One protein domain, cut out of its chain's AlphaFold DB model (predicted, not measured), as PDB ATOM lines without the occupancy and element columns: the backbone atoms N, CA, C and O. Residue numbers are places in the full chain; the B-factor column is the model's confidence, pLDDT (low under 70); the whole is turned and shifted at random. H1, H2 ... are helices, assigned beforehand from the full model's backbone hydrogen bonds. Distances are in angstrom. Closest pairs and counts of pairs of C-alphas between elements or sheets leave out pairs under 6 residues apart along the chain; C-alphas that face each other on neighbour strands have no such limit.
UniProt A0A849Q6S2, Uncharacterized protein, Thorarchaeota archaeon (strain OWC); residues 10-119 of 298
ATOM      1  N   THR A  10      17.214   4.929 -32.827       68.25
ATOM      2  CA  THR A  10      16.479   6.051 -32.221       68.25
ATOM      3  C   THR A  10      16.229   5.789 -30.743       68.25
ATOM      4  O   THR A  10      15.698   4.747 -30.368       68.25
ATOM      5  N   ARG A  11      16.582   6.750 -29.888       59.19
ATOM      6  CA  ARG A  11      16.471   6.584 -28.436       59.19
ATOM      7  C   ARG A  11      15.051   6.778 -27.942       59.19
ATOM      8  O   ARG A  11      14.481   7.858 -28.089       59.19
ATOM      9  N   VAL A  12      14.553   5.766 -27.251       59.03
ATOM     10  CA  VAL A  12      13.239   5.769 -26.597       59.03
ATOM     11  C   VAL A  12      13.318   5.999 -25.084       59.03
ATOM     12  O   VAL A  12      12.325   6.399 -24.486       59.03
ATOM     13  N   ARG A  13      14.493   5.825 -24.461       75.19
ATOM     14  CA  ARG A  13      14.710   6.025 -23.018       75.19
ATOM     15  C   ARG A  13      16.143   6.489 -22.729       75.19
ATOM     16  O   ARG A  13      17.072   6.087 -23.425       75.19
ATOM     17  N   LEU A  14      16.316   7.348 -21.722       80.62
ATOM     18  CA  LEU A  14      17.620   7.829 -21.251       80.62
ATOM     19  C   LEU A  14      17.602   7.989 -19.727       80.62
ATOM     20  O   LEU A  14      16.975   8.914 -19.212       80.62
ATOM     21  N   GLU A  15      18.319   7.107 -19.035       83.69
ATOM     22  CA  GLU A  15      18.513   7.165 -17.582       83.69
ATOM     23  C   GLU A  15      19.430   8.325 -17.168       83.69
ATOM     24  O   GLU A  15      20.281   8.775 -17.945       83.69
ATOM     25  N   GLU A  16      19.288   8.797 -15.926       83.12
ATOM     26  CA  GLU A  16      20.082   9.910 -15.388       83.12
ATOM     27  C   GLU A  16      21.589   9.614 -15.419       83.12
ATOM     28  O   GLU A  16      22.374  10.447 -15.876       83.12
ATOM     29  N   THR A  17      21.990   8.404 -15.023       84.19
ATOM     30  CA  THR A  17      23.385   7.950 -15.086       84.19
ATOM     31  C   THR A  17      23.922   7.997 -16.516       84.19
ATOM     32  O   THR A  17      24.999   8.537 -16.760       84.19
ATOM     33  N   GLY A  18      23.137   7.524 -17.490       86.12
ATOM     34  CA  GLY A  18      23.510   7.573 -18.905       86.12
ATOM     35  C   GLY A  18      23.695   9.004 -19.421       86.12
ATOM     36  O   GLY A  18      24.596   9.261 -20.218       86.12
ATOM     37  N   ARG A  19      22.888   9.956 -18.933       88.50
ATOM     38  CA  ARG A  19      23.034  11.384 -19.247       88.50
ATOM     39  C   ARG A  19      24.331  11.958 -18.672       88.50
ATOM     40  O   ARG A  19      25.097  12.558 -19.418       88.50
ATOM     41  N   LYS A  20      24.610  11.704 -17.389       89.81
ATOM     42  CA  LYS A  20      25.826  12.164 -16.692       89.81
ATOM     43  C   LYS A  20      27.108  11.657 -17.357       89.81
ATOM     44  O   LYS A  20      28.041  12.431 -17.568       89.81
ATOM     45  N   VAL A  21      27.151  10.371 -17.722       92.56
ATOM     46  CA  VAL A  21      28.296   9.776 -18.438       92.56
ATOM     47  C   VAL A  21      28.501  10.474 -19.779       92.56
ATOM     48  O   VAL A  21      29.615  10.856 -20.130       92.56
ATOM     49  N   ALA A  22      27.425  10.695 -20.525       91.50
ATOM     50  CA  ALA A  22      27.524  11.301 -21.839       91.50
ATOM     51  C   ALA A  22      27.924  12.777 -21.815       91.50
ATOM     52  O   ALA A  22      28.747  13.183 -22.631       91.50
ATOM     53  N   GLU A  23      27.409  13.557 -20.863       91.81
ATOM     54  CA  GLU A  23      27.823  14.946 -20.642       91.81
ATOM     55  C   GLU A  23      29.330  15.040 -20.392       91.81
ATOM     56  O   GLU A  23      30.011  15.845 -21.027       91.81
ATOM     57  N   ARG A  24      29.876  14.150 -19.554       92.50
ATOM     58  CA  ARG A  24      31.322  14.072 -19.294       92.50
ATOM     59  C   ARG A  24      32.143  13.675 -20.520       92.50
ATOM     60  O   ARG A  24      33.286  14.101 -20.646       92.50
ATOM     61  N   LEU A  25      31.568  12.900 -21.437       91.56
ATOM     62  CA  LEU A  25      32.196  12.549 -22.714       91.56
ATOM     63  C   LEU A  25      31.957  13.601 -23.815       91.56
ATOM     64  O   LEU A  25      32.412  13.417 -24.950       91.56
ATOM     65  N   GLY A  26      31.235  14.685 -23.518       91.19
ATOM     66  CA  GLY A  26      30.854  15.705 -24.496       91.19
ATOM     67  C   GLY A  26      29.865  15.203 -25.554       91.19
ATOM     68  O   GLY A  26      29.767  15.785 -26.634       91.19
ATOM     69  N   ILE A  27      29.144  14.115 -25.278       89.69
ATOM     70  CA  ILE A  27      28.179  13.514 -26.198       89.69
ATOM     71  C   ILE A  27      26.787  14.037 -25.844       89.69
ATOM     72  O   ILE A  27      26.246  13.757 -24.774       89.69
ATOM     73  N   LYS A  28      26.169  14.777 -26.765       85.56
ATOM     74  CA  LYS A  28      24.798  15.265 -26.585       85.56
ATOM     75  C   LYS A  28      23.811  14.117 -26.778       85.56
ATOM     76  O   LYS A  28      23.711  13.555 -27.867       85.56
ATOM     77  N   LEU A  29      23.093  13.763 -25.713       83.38
ATOM     78  CA  LEU A  29      22.035  12.756 -25.744       83.38
ATOM     79  C   LEU A  29      20.679  13.428 -25.537       83.38
ATOM     80  O   LEU A  29      20.455  14.050 -24.503       83.38
ATOM     81  N   SER A  30      19.762  13.219 -26.476       80.38
ATOM     82  CA  SER A  30      18.366  13.642 -26.350       80.38
ATOM     83  C   SER A  30      17.437  12.493 -26.726       80.38
ATOM     84  O   SER A  30      17.743  11.704 -27.625       80.38
ATOM     85  N   ILE A  31      16.295  12.394 -26.046       81.75
ATOM     86  CA  ILE A  31      15.240  11.434 -26.402       81.75
ATOM     87  C   ILE A  31      14.761  11.740 -27.829       81.75
ATOM     88  O   ILE A  31      14.661  12.903 -28.218       81.75
ATOM     89  N   GLY A  32      14.526  10.700 -28.630       76.19
ATOM     90  CA  GLY A  32      14.132  10.827 -30.035       76.19
ATOM     91  C   GLY A  32      15.278  11.125 -31.008       76.19
ATOM     92  O   GLY A  32      15.060  11.080 -32.217       76.19
ATOM     93  N   GLN A  33      16.504  11.379 -30.533       78.81
ATOM     94  CA  GLN A  33      17.668  11.534 -31.410       78.81
ATOM     95  C   GLN A  33      18.381  10.206 -31.661       78.81
ATOM     96  O   GLN A  33      18.498   9.355 -30.773       78.81
ATOM     97  N   ARG A  34      18.897  10.052 -32.886       78.88
ATOM     98  CA  ARG A  34      19.708   8.900 -33.283       78.88
ATOM     99  C   ARG A  34      21.083   8.981 -32.625       78.88
ATOM    100  O   ARG A  34      21.667  10.059 -32.547       78.88
ATOM    101  N   ILE A  35      21.594   7.853 -32.144       83.25
ATOM    102  CA  ILE A  35      22.977   7.743 -31.670       83.25
ATOM    103  C   ILE A  35      23.832   7.051 -32.728       83.25
ATOM    104  O   ILE A  35      23.482   5.967 -33.198       83.25
ATOM    105  N   ASP A  36      24.932   7.687 -33.126       84.75
ATOM    106  CA  ASP A  36      25.883   7.081 -34.054       84.75
ATOM    107  C   ASP A  36      26.757   6.015 -33.368       84.75
ATOM    108  O   ASP A  36      26.845   5.932 -32.141       84.75
ATOM    109  N   ALA A  37      27.388   5.169 -34.182       84.69
ATOM    110  CA  ALA A  37      28.191   4.050 -33.702       84.69
ATOM    111  C   ALA A  37      29.437   4.489 -32.906       84.69
ATOM    112  O   ALA A  37      29.886   3.750 -32.031       84.69
ATOM    113  N   ASP A  38      29.995   5.673 -33.184       87.94
ATOM    114  CA  ASP A  38      31.161   6.187 -32.457       87.94
ATOM    115  C   ASP A  38      30.771   6.596 -31.034       87.94
ATOM    116  O   ASP A  38      31.382   6.158 -30.060       87.94
ATOM    117  N   ALA A  39      29.676   7.344 -30.897       89.31
ATOM    118  CA  ALA A  39      29.106   7.719 -29.615       89.31
ATOM    119  C   ALA A  39      28.708   6.488 -28.784       89.31
ATOM    120  O   ALA A  39      29.003   6.448 -27.588       89.31
ATOM    121  N   GLN A  40      28.090   5.472 -29.403       89.44
ATOM    122  CA  GLN A  40      27.790   4.197 -28.734       89.44
ATOM    123  C   GLN A  40      29.065   3.535 -28.204       89.44
ATOM    124  O   GLN A  40      29.149   3.211 -27.019       89.44
ATOM    125  N   LYS A  41      30.089   3.399 -29.052       91.12
ATOM    126  CA  LYS A  41      31.363   2.784 -28.675       91.12
ATOM    127  C   LYS A  41      32.052   3.538 -27.539       91.12
ATOM    128  O   LYS A  41      32.561   2.909 -26.614       91.12
ATOM    129  N   ARG A  42      32.064   4.872 -27.584       93.88
ATOM    130  CA  ARG A  42      32.676   5.721 -26.549       93.88
ATOM    131  C   ARG A  42      31.958   5.595 -25.206       93.88
ATOM    132  O   ARG A  42      32.623   5.461 -24.185       93.88
ATOM    133  N   LEU A  43      30.621   5.581 -25.208       93.75
ATOM    134  CA  LEU A  43      29.826   5.349 -23.997       93.75
ATOM    135  C   LEU A  43      30.106   3.968 -23.404       93.75
ATOM    136  O   LEU A  43      30.437   3.862 -22.227       93.75
ATOM    137  N   ALA A  44      30.012   2.925 -24.229       94.94
ATOM    138  CA  ALA A  44      30.258   1.549 -23.820       94.94
ATOM    139  C   ALA A  44      31.671   1.352 -23.248       94.94
ATOM    140  O   ALA A  44      31.828   0.757 -22.185       94.94
ATOM    141  N   SER A  45      32.686   1.911 -23.913       95.25
ATOM    142  CA  SER A  45      34.083   1.820 -23.467       95.25
ATOM    143  C   SER A  45      34.287   2.507 -22.117       95.25
ATOM    144  O   SER A  45      34.884   1.916 -21.227       95.25
ATOM    145  N   SER A  46      33.729   3.706 -21.924       95.12
ATOM    146  CA  SER A  46      33.854   4.436 -20.657       95.12
ATOM    147  C   SER A  46      33.173   3.718 -19.487       95.12
ATOM    148  O   SER A  46      33.680   3.762 -18.365       95.12
ATOM    149  N   LEU A  47      32.035   3.060 -19.733       95.19
ATOM    150  CA  LEU A  47      31.351   2.245 -18.728       95.19
ATOM    151  C   LEU A  47      32.160   0.986 -18.387       95.19
ATOM    152  O   LEU A  47      32.330   0.676 -17.211       95.19
ATOM    153  N   ALA A  48      32.698   0.297 -19.396       95.56
ATOM    154  CA  ALA A  48      33.525  -0.893 -19.206       95.56
ATOM    155  C   ALA A  48      34.840  -0.587 -18.464       95.56
ATOM    156  O   ALA A  48      35.236  -1.343 -17.582       95.56
ATOM    157  N   GLU A  49      35.492   0.536 -18.774       94.62
ATOM    158  CA  GLU A  49      36.686   1.004 -18.053       94.62
ATOM    159  C   GLU A  49      36.374   1.282 -16.583       94.62
ATOM    160  O   GLU A  49      37.079   0.801 -15.699       94.62
ATOM    161  N   SER A  50      35.264   1.977 -16.321       94.62
ATOM    162  CA  SER A  50      34.824   2.276 -14.955       94.62
ATOM    163  C   SER A  50      34.515   1.006 -14.154       94.62
ATOM    164  O   SER A  50      34.844   0.931 -12.973       94.62
ATOM    165  N   LEU A  51      33.912  -0.002 -14.796       93.25
ATOM    166  CA  LEU A  51      33.655  -1.308 -14.191       93.25
ATOM    167  C   LEU A  51      34.962  -2.016 -13.812       93.25
ATOM    168  O   LEU A  51      35.087  -2.492 -12.688       93.25
ATOM    169  N   VAL A  52      35.942  -2.071 -14.717       91.62
ATOM    170  CA  VAL A  52      37.238  -2.710 -14.434       91.62
ATOM    171  C   VAL A  52      37.984  -1.995 -13.307       91.62
ATOM    172  O   VAL A  52      38.531  -2.660 -12.430       91.62
ATOM    173  N   GLU A  53      37.966  -0.660 -13.275       91.44
ATOM    174  CA  GLU A  53      38.551   0.110 -12.171       91.44
ATOM    175  C   GLU A  53      37.908  -0.230 -10.814       91.44
ATOM    176  O   GLU A  53      38.609  -0.347  -9.806       91.44
ATOM    177  N   ALA A  54      36.582  -0.401 -10.792       90.25
ATOM    178  CA  ALA A  54      35.845  -0.785  -9.593       90.25
ATOM    179  C   ALA A  54      36.167  -2.223  -9.152       90.25
ATOM    180  O   ALA A  54      36.392  -2.456  -7.966       90.25
ATOM    181  N   LEU A  55      36.256  -3.167 -10.098       88.88
ATOM    182  CA  LEU A  55      36.628  -4.564  -9.829       88.88
ATOM    183  C   LEU A  55      38.054  -4.691  -9.274       88.88
ATOM    184  O   LEU A  55      38.319  -5.550  -8.445       88.88
ATOM    185  N   GLN A  56      38.971  -3.813  -9.679       86.75
ATOM    186  CA  GLN A  56      40.332  -3.756  -9.133       86.75
ATOM    187  C   GLN A  56      40.412  -3.082  -7.750       86.75
ATOM    188  O   GLN A  56      41.510  -2.899  -7.230       86.75
ATOM    189  N   GLY A  57      39.283  -2.646  -7.177       84.19
ATOM    190  CA  GLY A  57      39.202  -1.970  -5.874       84.19
ATOM    191  C   GLY A  57      39.854  -0.587  -5.818       84.19
ATOM    192  O   GLY A  57      39.907   0.036  -4.760       84.19
ATOM    193  N   THR A  58      40.328  -0.055  -6.948       78.94
ATOM    194  CA  THR A  58      40.948   1.274  -7.016       78.94
ATOM    195  C   THR A  58      40.289   2.141  -8.090       78.94
ATOM    196  O   THR A  58      40.922   2.412  -9.112       78.94
ATOM    197  N   PRO A  59      39.043   2.620  -7.889       86.12
ATOM    198  CA  PRO A  59      38.424   3.579  -8.797       86.12
ATOM    199  C   PRO A  59      39.180   4.910  -8.738       86.12
ATOM    200  O   PRO A  59      39.034   5.704  -7.803       86.12
ATOM    201  N   LYS A  60      40.038   5.148  -9.733       86.56
ATOM    202  CA  LYS A  60      40.910   6.328  -9.809       86.56
ATOM    203  C   LYS A  60      40.220   7.445 -10.570       86.56
ATOM    204  O   LYS A  60      40.306   8.600 -10.141       86.56
ATOM    205  N   SER A  61      39.537   7.110 -11.662       91.75
ATOM    206  CA  SER A  61      38.869   8.082 -12.509       91.75
ATOM    207  C   SER A  61      37.653   8.689 -11.814       91.75
ATOM    208  O   SER A  61      36.908   8.034 -11.079       91.75
ATOM    209  N   ASP A  62      37.413   9.973 -12.079       92.00
ATOM    210  CA  ASP A  62      36.211  10.644 -11.586       92.00
ATOM    211  C   ASP A  62      34.943  10.014 -12.166       92.00
ATOM    212  O   ASP A  62      33.873  10.137 -11.570       92.00
ATOM    213  N   MET A  63      35.042   9.380 -13.344       93.19
ATOM    214  CA  MET A  63      33.945   8.631 -13.953       93.19
ATOM    215  C   MET A  63      33.593   7.410 -13.104       93.19
ATOM    216  O   MET A  63      32.441   7.295 -12.696       93.19
ATOM    217  N   ALA A  64      34.577   6.569 -12.767       92.31
ATOM    218  CA  ALA A  64      34.361   5.395 -11.927       92.31
ATOM    219  C   ALA A  64      33.776   5.785 -10.566       92.31
ATOM    220  O   ALA A  64      32.738   5.264 -10.174       92.31
ATOM    221  N   LYS A  65      34.355   6.791  -9.895       91.19
ATOM    222  CA  LYS A  65      33.855   7.286  -8.598       91.19
ATOM    223  C   LYS A  65      32.410   7.784  -8.653       91.19
ATOM    224  O   LYS A  65      31.673   7.593  -7.698       91.19
ATOM    225  N   MET A  66      32.007   8.427  -9.751       92.81
ATOM    226  CA  MET A  66      30.637   8.922  -9.932       92.81
ATOM    227  C   MET A  66      29.619   7.791 -10.120       92.81
ATOM    228  O   MET A  66      28.456   7.968  -9.772       92.81
ATOM    229  N   LEU A  67      30.051   6.651 -10.666       90.31
ATOM    230  CA  LEU A  67      29.208   5.479 -10.906       90.31
ATOM    231  C   LEU A  67      29.099   4.546  -9.690       90.31
ATOM    232  O   LEU A  67      28.238   3.668  -9.681       90.31
ATOM    233  N   MET A  68      29.951   4.720  -8.677       88.00
ATOM    234  CA  MET A  68      29.911   3.934  -7.446       88.00
ATOM    235  C   MET A  68      28.684   4.288  -6.601       88.00
ATOM    236  O   MET A  68      28.384   5.457  -6.376       88.00
ATOM    237  N   MET A  69      28.020   3.256  -6.082       80.19
ATOM    238  CA  MET A  69      26.932   3.392  -5.103       80.19
ATOM    239  C   MET A  69      27.411   3.167  -3.664       80.19
ATOM    240  O   MET A  69      26.767   3.613  -2.721       80.19
ATOM    241  N   THR A  70      28.540   2.480  -3.499       79.44
ATOM    242  CA  THR A  70      29.134   2.093  -2.216       79.44
ATOM    243  C   THR A  70      30.623   2.440  -2.196       79.44
ATOM    244  O   THR A  70      31.191   2.892  -3.195       79.44
ATOM    245  N   SER A  71      31.275   2.240  -1.049       78.69
ATOM    246  CA  SER A  71      32.735   2.322  -0.957       78.69
ATOM    247  C   SER A  71      33.415   1.315  -1.903       78.69
ATOM    248  O   SER A  71      32.838   0.262  -2.184       78.69
ATOM    249  N   PRO A  72      34.635   1.606  -2.399       84.19
ATOM    250  CA  PRO A  72      35.396   0.670  -3.223       84.19
ATOM    251  C   PRO A  72      35.590  -0.688  -2.548       84.19
ATOM    252  O   PRO A  72      35.703  -0.765  -1.324       84.19
ATOM    253  N   LEU A  73      35.673  -1.742  -3.363       79.19
ATOM    254  CA  LEU A  73      36.049  -3.071  -2.894       79.19
ATOM    255  C   LEU A  73      37.460  -3.033  -2.297       79.19
ATOM    256  O   LEU A  73      38.355  -2.388  -2.846       79.19
ATOM    257  N   ASP A  74      37.661  -3.750  -1.196       75.06
ATOM    258  CA  ASP A  74      38.987  -3.927  -0.614       75.06
ATOM    259  C   ASP A  74      39.769  -4.956  -1.449       75.06
ATOM    260  O   ASP A  74      39.596  -6.162  -1.294       75.06
ATOM    261  N   ALA A  75      40.590  -4.488  -2.394       69.31
ATOM    262  CA  ALA A  75      41.349  -5.334  -3.324       69.31
ATOM    263  C   ALA A  75      42.630  -5.925  -2.707       69.31
ATOM    264  O   ALA A  75      43.700  -5.923  -3.319       69.31
ATOM    265  N   THR A  76      42.536  -6.414  -1.472       66.31
ATOM    266  CA  THR A  76      43.635  -7.131  -0.807       66.31
ATOM    267  C   THR A  76      43.874  -8.516  -1.405       66.31
ATOM    268  O   THR A  76      44.991  -9.029  -1.320       66.31
ATOM    269  N   GLU A  77      42.865  -9.087  -2.066       71.56
ATOM    270  CA  GLU A  77      42.911 -10.406  -2.694       71.56
ATOM    271  C   GLU A  77      42.661 -10.330  -4.207       71.56
ATOM    272  O   GLU A  77      42.061  -9.385  -4.729       71.56
ATOM    273  N   ARG A  78      43.169 -11.327  -4.937       80.88
ATOM    274  CA  ARG A  78      42.976 -11.433  -6.385       80.88
ATOM    275  C   ARG A  78      41.597 -12.031  -6.663       80.88
ATOM    276  O   ARG A  78      41.203 -12.978  -6.003       80.88
ATOM    277  N   ILE A  79      40.899 -11.512  -7.673       84.12
ATOM    278  CA  ILE A  79      39.657 -12.122  -8.165       84.12
ATOM    279  C   ILE A  79      39.983 -13.492  -8.774       84.12
ATOM    280  O   ILE A  79      40.706 -13.556  -9.774       84.12
ATOM    281  N   ASP A  80      39.442 -14.555  -8.177       85.06
ATOM    282  CA  ASP A  80      39.594 -15.933  -8.656       85.06
ATOM    283  C   ASP A  80      38.737 -16.223  -9.888       85.06
ATOM    284  O   ASP A  80      39.190 -16.921 -10.787       85.06
ATOM    285  N   GLU A  81      37.531 -15.648  -9.951       85.31
ATOM    286  CA  GLU A  81      36.592 -15.784 -11.067       85.31
ATOM    287  C   GLU A  81      35.695 -14.551 -11.208       85.31
ATOM    288  O   GLU A  81      35.286 -13.925 -10.227       85.31
ATOM    289  N   LEU A  82      35.364 -14.217 -12.454       88.81
ATOM    290  CA  LEU A  82      34.411 -13.180 -12.822       88.81
ATOM    291  C   LEU A  82      33.325 -13.786 -13.709       88.81
ATOM    292  O   LEU A  82      33.627 -14.364 -14.748       88.81
ATOM    293  N   ALA A  83      32.063 -13.580 -13.347       89.38
ATOM    294  CA  ALA A  83      30.914 -13.990 -14.146       89.38
ATOM    295  C   ALA A  83      29.926 -12.828 -14.313       89.38
ATOM    296  O   ALA A  83      29.794 -11.966 -13.442       89.38
ATOM    297  N   PHE A  84      29.216 -12.810 -15.440       88.19
ATOM    298  CA  PHE A  84      28.190 -11.826 -15.764       88.19
ATOM    299  C   PHE A  84      26.821 -12.496 -15.867       88.19
ATOM    300  O   PHE A  84      26.694 -13.622 -16.337       88.19
ATOM    301  N   SER A  85      25.769 -11.781 -15.474       84.69
ATOM    302  CA  SER A  85      24.381 -12.198 -15.699       84.69
ATOM    303  C   SER A  85      23.516 -11.020 -16.159       84.69
ATOM    304  O   SER A  85      23.921  -9.857 -16.090       84.69
ATOM    305  N   GLY A  86      22.321 -11.319 -16.667       82.62
ATOM    306  CA  GLY A  86      21.389 -10.356 -17.254       82.62
ATOM    307  C   GLY A  86      21.516 -10.246 -18.776       82.62
ATOM    308  O   GLY A  86      22.307 -10.938 -19.406       82.62
ATOM    309  N   GLY A  87      20.730  -9.358 -19.392       83.81
ATOM    310  CA  GLY A  87      20.622  -9.291 -20.859       83.81
ATOM    311  C   GLY A  87      21.925  -8.940 -21.591       83.81
ATOM    312  O   GLY A  87      22.134  -9.386 -22.710       83.81
ATOM    313  N   VAL A  88      22.834  -8.190 -20.957       89.94
ATOM    314  CA  VAL A  88      24.156  -7.881 -21.537       89.94
ATOM    315  C   VAL A  88      25.082  -9.102 -21.505       89.94
ATOM    316  O   VAL A  88      25.914  -9.257 -22.395       89.94
ATOM    317  N   ALA A  89      24.923  -9.990 -20.518       89.06
ATOM    318  CA  ALA A  89      25.747 -11.187 -20.386       89.06
ATOM    319  C   ALA A  89      25.557 -12.152 -21.565       89.06
ATOM    320  O   ALA A  89      26.532 -12.720 -22.042       89.06
ATOM    321  N   GLU A  90      24.342 -12.251 -22.112       88.44
ATOM    322  CA  GLU A  90      24.062 -13.052 -23.315       88.44
ATOM    323  C   GLU A  90      24.924 -12.638 -24.522       88.44
ATOM    324  O   GLU A  90      25.309 -13.471 -25.337       88.44
ATOM    325  N   TYR A  91      25.283 -11.355 -24.627       91.19
ATOM    326  CA  TYR A  91      26.211 -10.877 -25.654       91.19
ATOM    327  C   TYR A  91      27.680 -11.120 -25.290       91.19
ATOM    328  O   TYR A  91      28.489 -11.373 -26.180       91.19
ATOM    329  N   ILE A  92      28.036 -11.048 -24.001       91.38
ATOM    330  CA  ILE A  92      29.404 -11.322 -23.519       91.38
ATOM    331  C   ILE A  92      29.799 -12.766 -23.857       91.38
ATOM    332  O   ILE A  92      30.907 -12.985 -24.354       91.38
ATOM    333  N   TYR A  93      28.874 -13.705 -23.648       90.25
ATOM    334  CA  TYR A  93      29.039 -15.139 -23.909       90.25
ATOM    335  C   TYR A  93      28.629 -15.569 -25.327       90.25
ATOM    336  O   TYR A  93      28.538 -16.757 -25.612       90.25
ATOM    337  N   GLU A  94      28.388 -14.614 -26.231       88.25
ATOM    338  CA  GLU A  94      28.055 -14.866 -27.643       88.25
ATOM    339  C   GLU A  94      26.822 -15.774 -27.871       88.25
ATOM    340  O   GLU A  94      26.700 -16.393 -28.930       88.25
ATOM    341  N   THR A  95      25.875 -15.833 -26.925       84.44
ATOM    342  CA  THR A  95      24.647 -16.639 -27.048       84.44
ATOM    343  C   THR A  95      23.476 -15.905 -27.679       84.44
ATOM    344  O   THR A  95      22.635 -16.546 -28.310       84.44
ATOM    345  N   GLU A  96      23.440 -14.576 -27.588       85.62
ATOM    346  CA  GLU A  96      22.469 -13.749 -28.304       85.62
ATOM    347  C   GLU A  96      23.107 -13.070 -29.522       85.62
ATOM    348  O   GLU A  96      24.167 -12.440 -29.456       85.62
ATOM    349  N   THR A  97      22.423 -13.172 -30.659       83.00
ATOM    350  CA  THR A  97      22.850 -12.578 -31.934       83.00
ATOM    351  C   THR A  97      21.926 -11.457 -32.395       83.00
ATOM    352  O   THR A  97      22.338 -10.633 -33.212       83.00
ATOM    353  N   GLN A  98      20.709 -11.386 -31.853       86.44
ATOM    354  CA  GLN A  98      19.735 -10.351 -32.153       86.44
ATOM    355  C   GLN A  98      20.129  -9.015 -31.510       86.44
ATOM    356  O   GLN A  98      20.549  -8.957 -30.356       86.44
ATOM    357  N   GLU A  99      19.956  -7.914 -32.240       81.94
ATOM    358  CA  GLU A  99      20.146  -6.560 -31.714       81.94
ATOM    359  C   GLU A  99      18.809  -5.964 -31.248       81.94
ATOM    360  O   GLU A  99      17.819  -5.981 -31.984       81.94
ATOM    361  N   PHE A 100      18.783  -5.379 -30.045       83.44
ATOM    362  CA  PHE A 100      17.589  -4.733 -29.474       83.44
ATOM    363  C   PHE A 100      17.587  -3.206 -29.598       83.44
ATOM    364  O   PHE A 100      16.797  -2.534 -28.936       83.44
ATOM    365  N   ASN A 101      18.415  -2.645 -30.490       82.69
ATOM    366  CA  ASN A 101      18.524  -1.195 -30.693       82.69
ATOM    367  C   ASN A 101      18.819  -0.445 -29.379       82.69
ATOM    368  O   ASN A 101      18.180   0.559 -29.058       82.69
ATOM    369  N   ASP A 102      19.774  -0.957 -28.607       86.81
ATOM    370  CA  ASP A 102      20.243  -0.380 -27.353       86.81
ATOM    371  C   ASP A 102      21.782  -0.427 -27.255       86.81
ATOM    372  O   ASP A 102      22.484  -0.752 -28.214       86.81
ATOM    373  N   LEU A 103      22.329  -0.047 -26.095       89.12
ATOM    374  CA  LEU A 103      23.776  -0.075 -25.857       89.12
ATOM    375  C   LEU A 103      24.295  -1.484 -25.505       89.12
ATOM    376  O   LEU A 103      25.502  -1.650 -25.363       89.12
ATOM    377  N   GLY A 104      23.423  -2.484 -25.344       90.31
ATOM    378  CA  GLY A 104      23.744  -3.777 -24.744       90.31
ATOM    379  C   GLY A 104      24.880  -4.499 -25.459       90.31
ATOM    380  O   GLY A 104      25.868  -4.862 -24.824       90.31
ATOM    381  N   ARG A 105      24.800  -4.608 -26.791       90.88
ATOM    382  CA  ARG A 105      25.847  -5.251 -27.597       90.88
ATOM    383  C   ARG A 105      27.183  -4.510 -27.524       90.88
ATOM    384  O   ARG A 105      28.211  -5.114 -27.237       90.88
ATOM    385  N   SER A 106      27.160  -3.190 -27.720       92.38
ATOM    386  CA  SER A 106      28.375  -2.361 -27.652       92.38
ATOM    387  C   SER A 106      29.034  -2.430 -26.271       92.38
ATOM    388  O   SER A 106      30.260  -2.450 -26.171       92.38
ATOM    389  N   LEU A 107      28.225  -2.458 -25.208       94.56
ATOM    390  CA  LEU A 107      28.690  -2.578 -23.830       94.56
ATOM    391  C   LEU A 107      29.304  -3.951 -23.561       94.56
ATOM    392  O   LEU A 107      30.385  -4.007 -22.984       94.56
ATOM    393  N   ALA A 108      28.674  -5.034 -24.013       93.94
ATOM    394  CA  ALA A 108      29.219  -6.382 -23.887       93.94
ATOM    395  C   ALA A 108      30.581  -6.527 -24.576       93.94
ATOM    396  O   ALA A 108      31.532  -7.009 -23.959       93.94
ATOM    397  N   ASP A 109      30.701  -6.038 -25.814       93.31
ATOM    398  CA  ASP A 109      31.959  -6.064 -26.566       93.31
ATOM    399  C   ASP A 109      33.065  -5.285 -25.823       93.31
ATOM    400  O   ASP A 109      34.206  -5.746 -25.717       93.31
ATOM    401  N   ALA A 110      32.726  -4.117 -25.264       96.00
ATOM    402  CA  ALA A 110      33.656  -3.297 -24.489       96.00
ATOM    403  C   ALA A 110      34.068  -3.960 -23.163       96.00
ATOM    404  O   ALA A 110      35.255  -3.963 -22.831       96.00
ATOM    405  N   ILE A 111      33.118  -4.550 -22.429       95.81
ATOM    406  CA  ILE A 111      33.383  -5.294 -21.188       95.81
ATOM    407  C   ILE A 111      34.320  -6.460 -21.479       95.81
ATOM    408  O   ILE A 111      35.361  -6.577 -20.832       95.81
ATOM    409  N   ARG A 112      34.011  -7.283 -22.488       93.69
ATOM    410  CA  ARG A 112      34.833  -8.447 -22.834       93.69
ATOM    411  C   ARG A 112      36.259  -8.046 -23.191       93.69
ATOM    412  O   ARG A 112      37.206  -8.671 -22.712       93.69
ATOM    413  N   ALA A 113      36.422  -6.987 -23.984       94.12
ATOM    414  CA  ALA A 113      37.739  -6.463 -24.334       94.12
ATOM    415  C   ALA A 113      38.535  -6.034 -23.089       94.12
ATOM    416  O   ALA A 113      39.694  -6.421 -22.948       94.12
ATOM    417  N   LYS A 114      37.911  -5.294 -22.164       93.75
ATOM    418  CA  LYS A 114      38.573  -4.759 -20.962       93.75
ATOM    419  C   LYS A 114      38.876  -5.816 -19.899       93.75
ATOM    420  O   LYS A 114      39.944  -5.777 -19.290       93.75
ATOM    421  N   VAL A 115      37.982  -6.784 -19.709       91.56
ATOM    422  CA  VAL A 115      38.200  -7.940 -18.825       91.56
ATOM    423  C   VAL A 115      39.367  -8.788 -19.336       91.56
ATOM    424  O   VAL A 115      40.265  -9.121 -18.563       91.56
ATOM    425  N   THR A 116      39.407  -9.046 -20.649       90.38
ATOM    426  CA  THR A 116      40.510  -9.781 -21.294       90.38
ATOM    427  C   THR A 116      41.838  -9.029 -21.160       90.38
ATOM    428  O   THR A 116      42.841  -9.626 -20.785       90.38
ATOM    429  N   GLU A 117      41.845  -7.712 -21.409       92.19
ATOM    430  CA  GLU A 117      43.025  -6.842 -21.239       92.19
ATOM    431  C   GLU A 117      43.556  -6.865 -19.794       92.19
ATOM    432  O   GLU A 117      44.764  -6.832 -19.573       92.19
ATOM    433  N   SER A 118      42.658  -6.981 -18.813       87.31
ATOM    434  CA  SER A 118      42.996  -7.000 -17.383       87.31
ATOM    435  C   SER A 118      43.452  -8.367 -16.865       87.31
ATOM    436  O   SER A 118      43.879  -8.466 -15.715       87.31
ATOM    437  N   GLY A 119      43.342  -9.428 -17.673       88.06
ATOM    438  CA  GLY A 119      43.700 -10.793 -17.275       88.06
ATOM    439  C   GLY A 119      42.813 -11.381 -16.172       88.06
ATOM    440  O   GLY A 119      43.264 -12.270 -15.445       88.06
TER     441      GLY A 119
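AT A GLANCE: This is residues 10 to 119 of the 298 residues of an uncharacterized protein of Thorarchaeota archaeon (strain OWC) (UniProt A0A849Q6S2). Look first for one long helix, H2, in the middle: H5 crosses one side of it, and two short helices, H3 packed on it and H1 near it, lie across its opposite side. H4, a single short turn, packs on the side of H5 away from H2, while the long link of residues 68 to 88 swings past the residue 55 end of H2, from H3 round to H4. You will find 110 printed residues with five named helices, in the order H1, H2, H3, H4, H5, and no named strand. The class is all helix, though under half of the residues, 52 of the 110, are in named elements. The whole is compact, with a radius of gyration of the C-alphas of 14.6 A and spans of 45 by 32 by 21 A.

IN THESE COORDINATES: Find C-alpha 37 at (28.191, 4.050, -33.702); from there H2, residues 37 to 55, runs 26.7 A to C-alpha 55 at (36.628, -4.564, -9.829). H5, residues 104 to 117, runs 19.8 A and ends at C-alpha 117, at (43.025, -6.842, -21.239). H1, residues 16 to 24, is 12.6 A long and begins at C-alpha 16, at (20.082, 9.910, -15.388). H3, residues 62 to 67, measures 8.7 A, and H4, residues 89 to 92, measures 4.8 A.

HOW THE PARTS SIT: Start at H2 and look at Ala 44 and Leu 107: their C-alphas, 4.4 A apart, are the closest of H2 and H5, which touch at a steep tilt of 48 degrees and run the same way. H2 touches H3 with residues 46 to 54 alone; the closest C-alphas, of Ser 50 and Ala 64, are 4.4 A apart, and the lines are about perpendicular at 83 degrees. H1 and H2 are close but not clearly touching, with the C-alphas of Ala 22 and Leu 43 closest at 6.7 A, and about perpendicular at 75 degrees. H1 and H3 are also close but not clearly touching, the C-alphas of Val 21 and Met 63 closest at 7.3 A, with a shallow tilt of 9 degrees, opposite ways. Farther out, H4 touches H5, where the C-alphas of Ile 92 and Ala 108 are closest at 5.0 A. H4 is apart from H1, H2 and H3. In H1, H2, H3 and H5 every O i to N i+4 pair is within hydrogen-bond range, while H4 is too short for such a pair.

THE WHOLE: The C-alphas of Gly 32 and Thr 76, 45.2 A apart, are the two farthest apart. The printed part has no cut. The links H1 to H2, H3 to H4 and H4 to H5 are long, with 12, 21 and 11 residues; H2 to H3 is short, with 6. The mean pLDDT of the printed part is 86.8, and confidence is low, under 70, at residues 10 to 12 and 75 to 76.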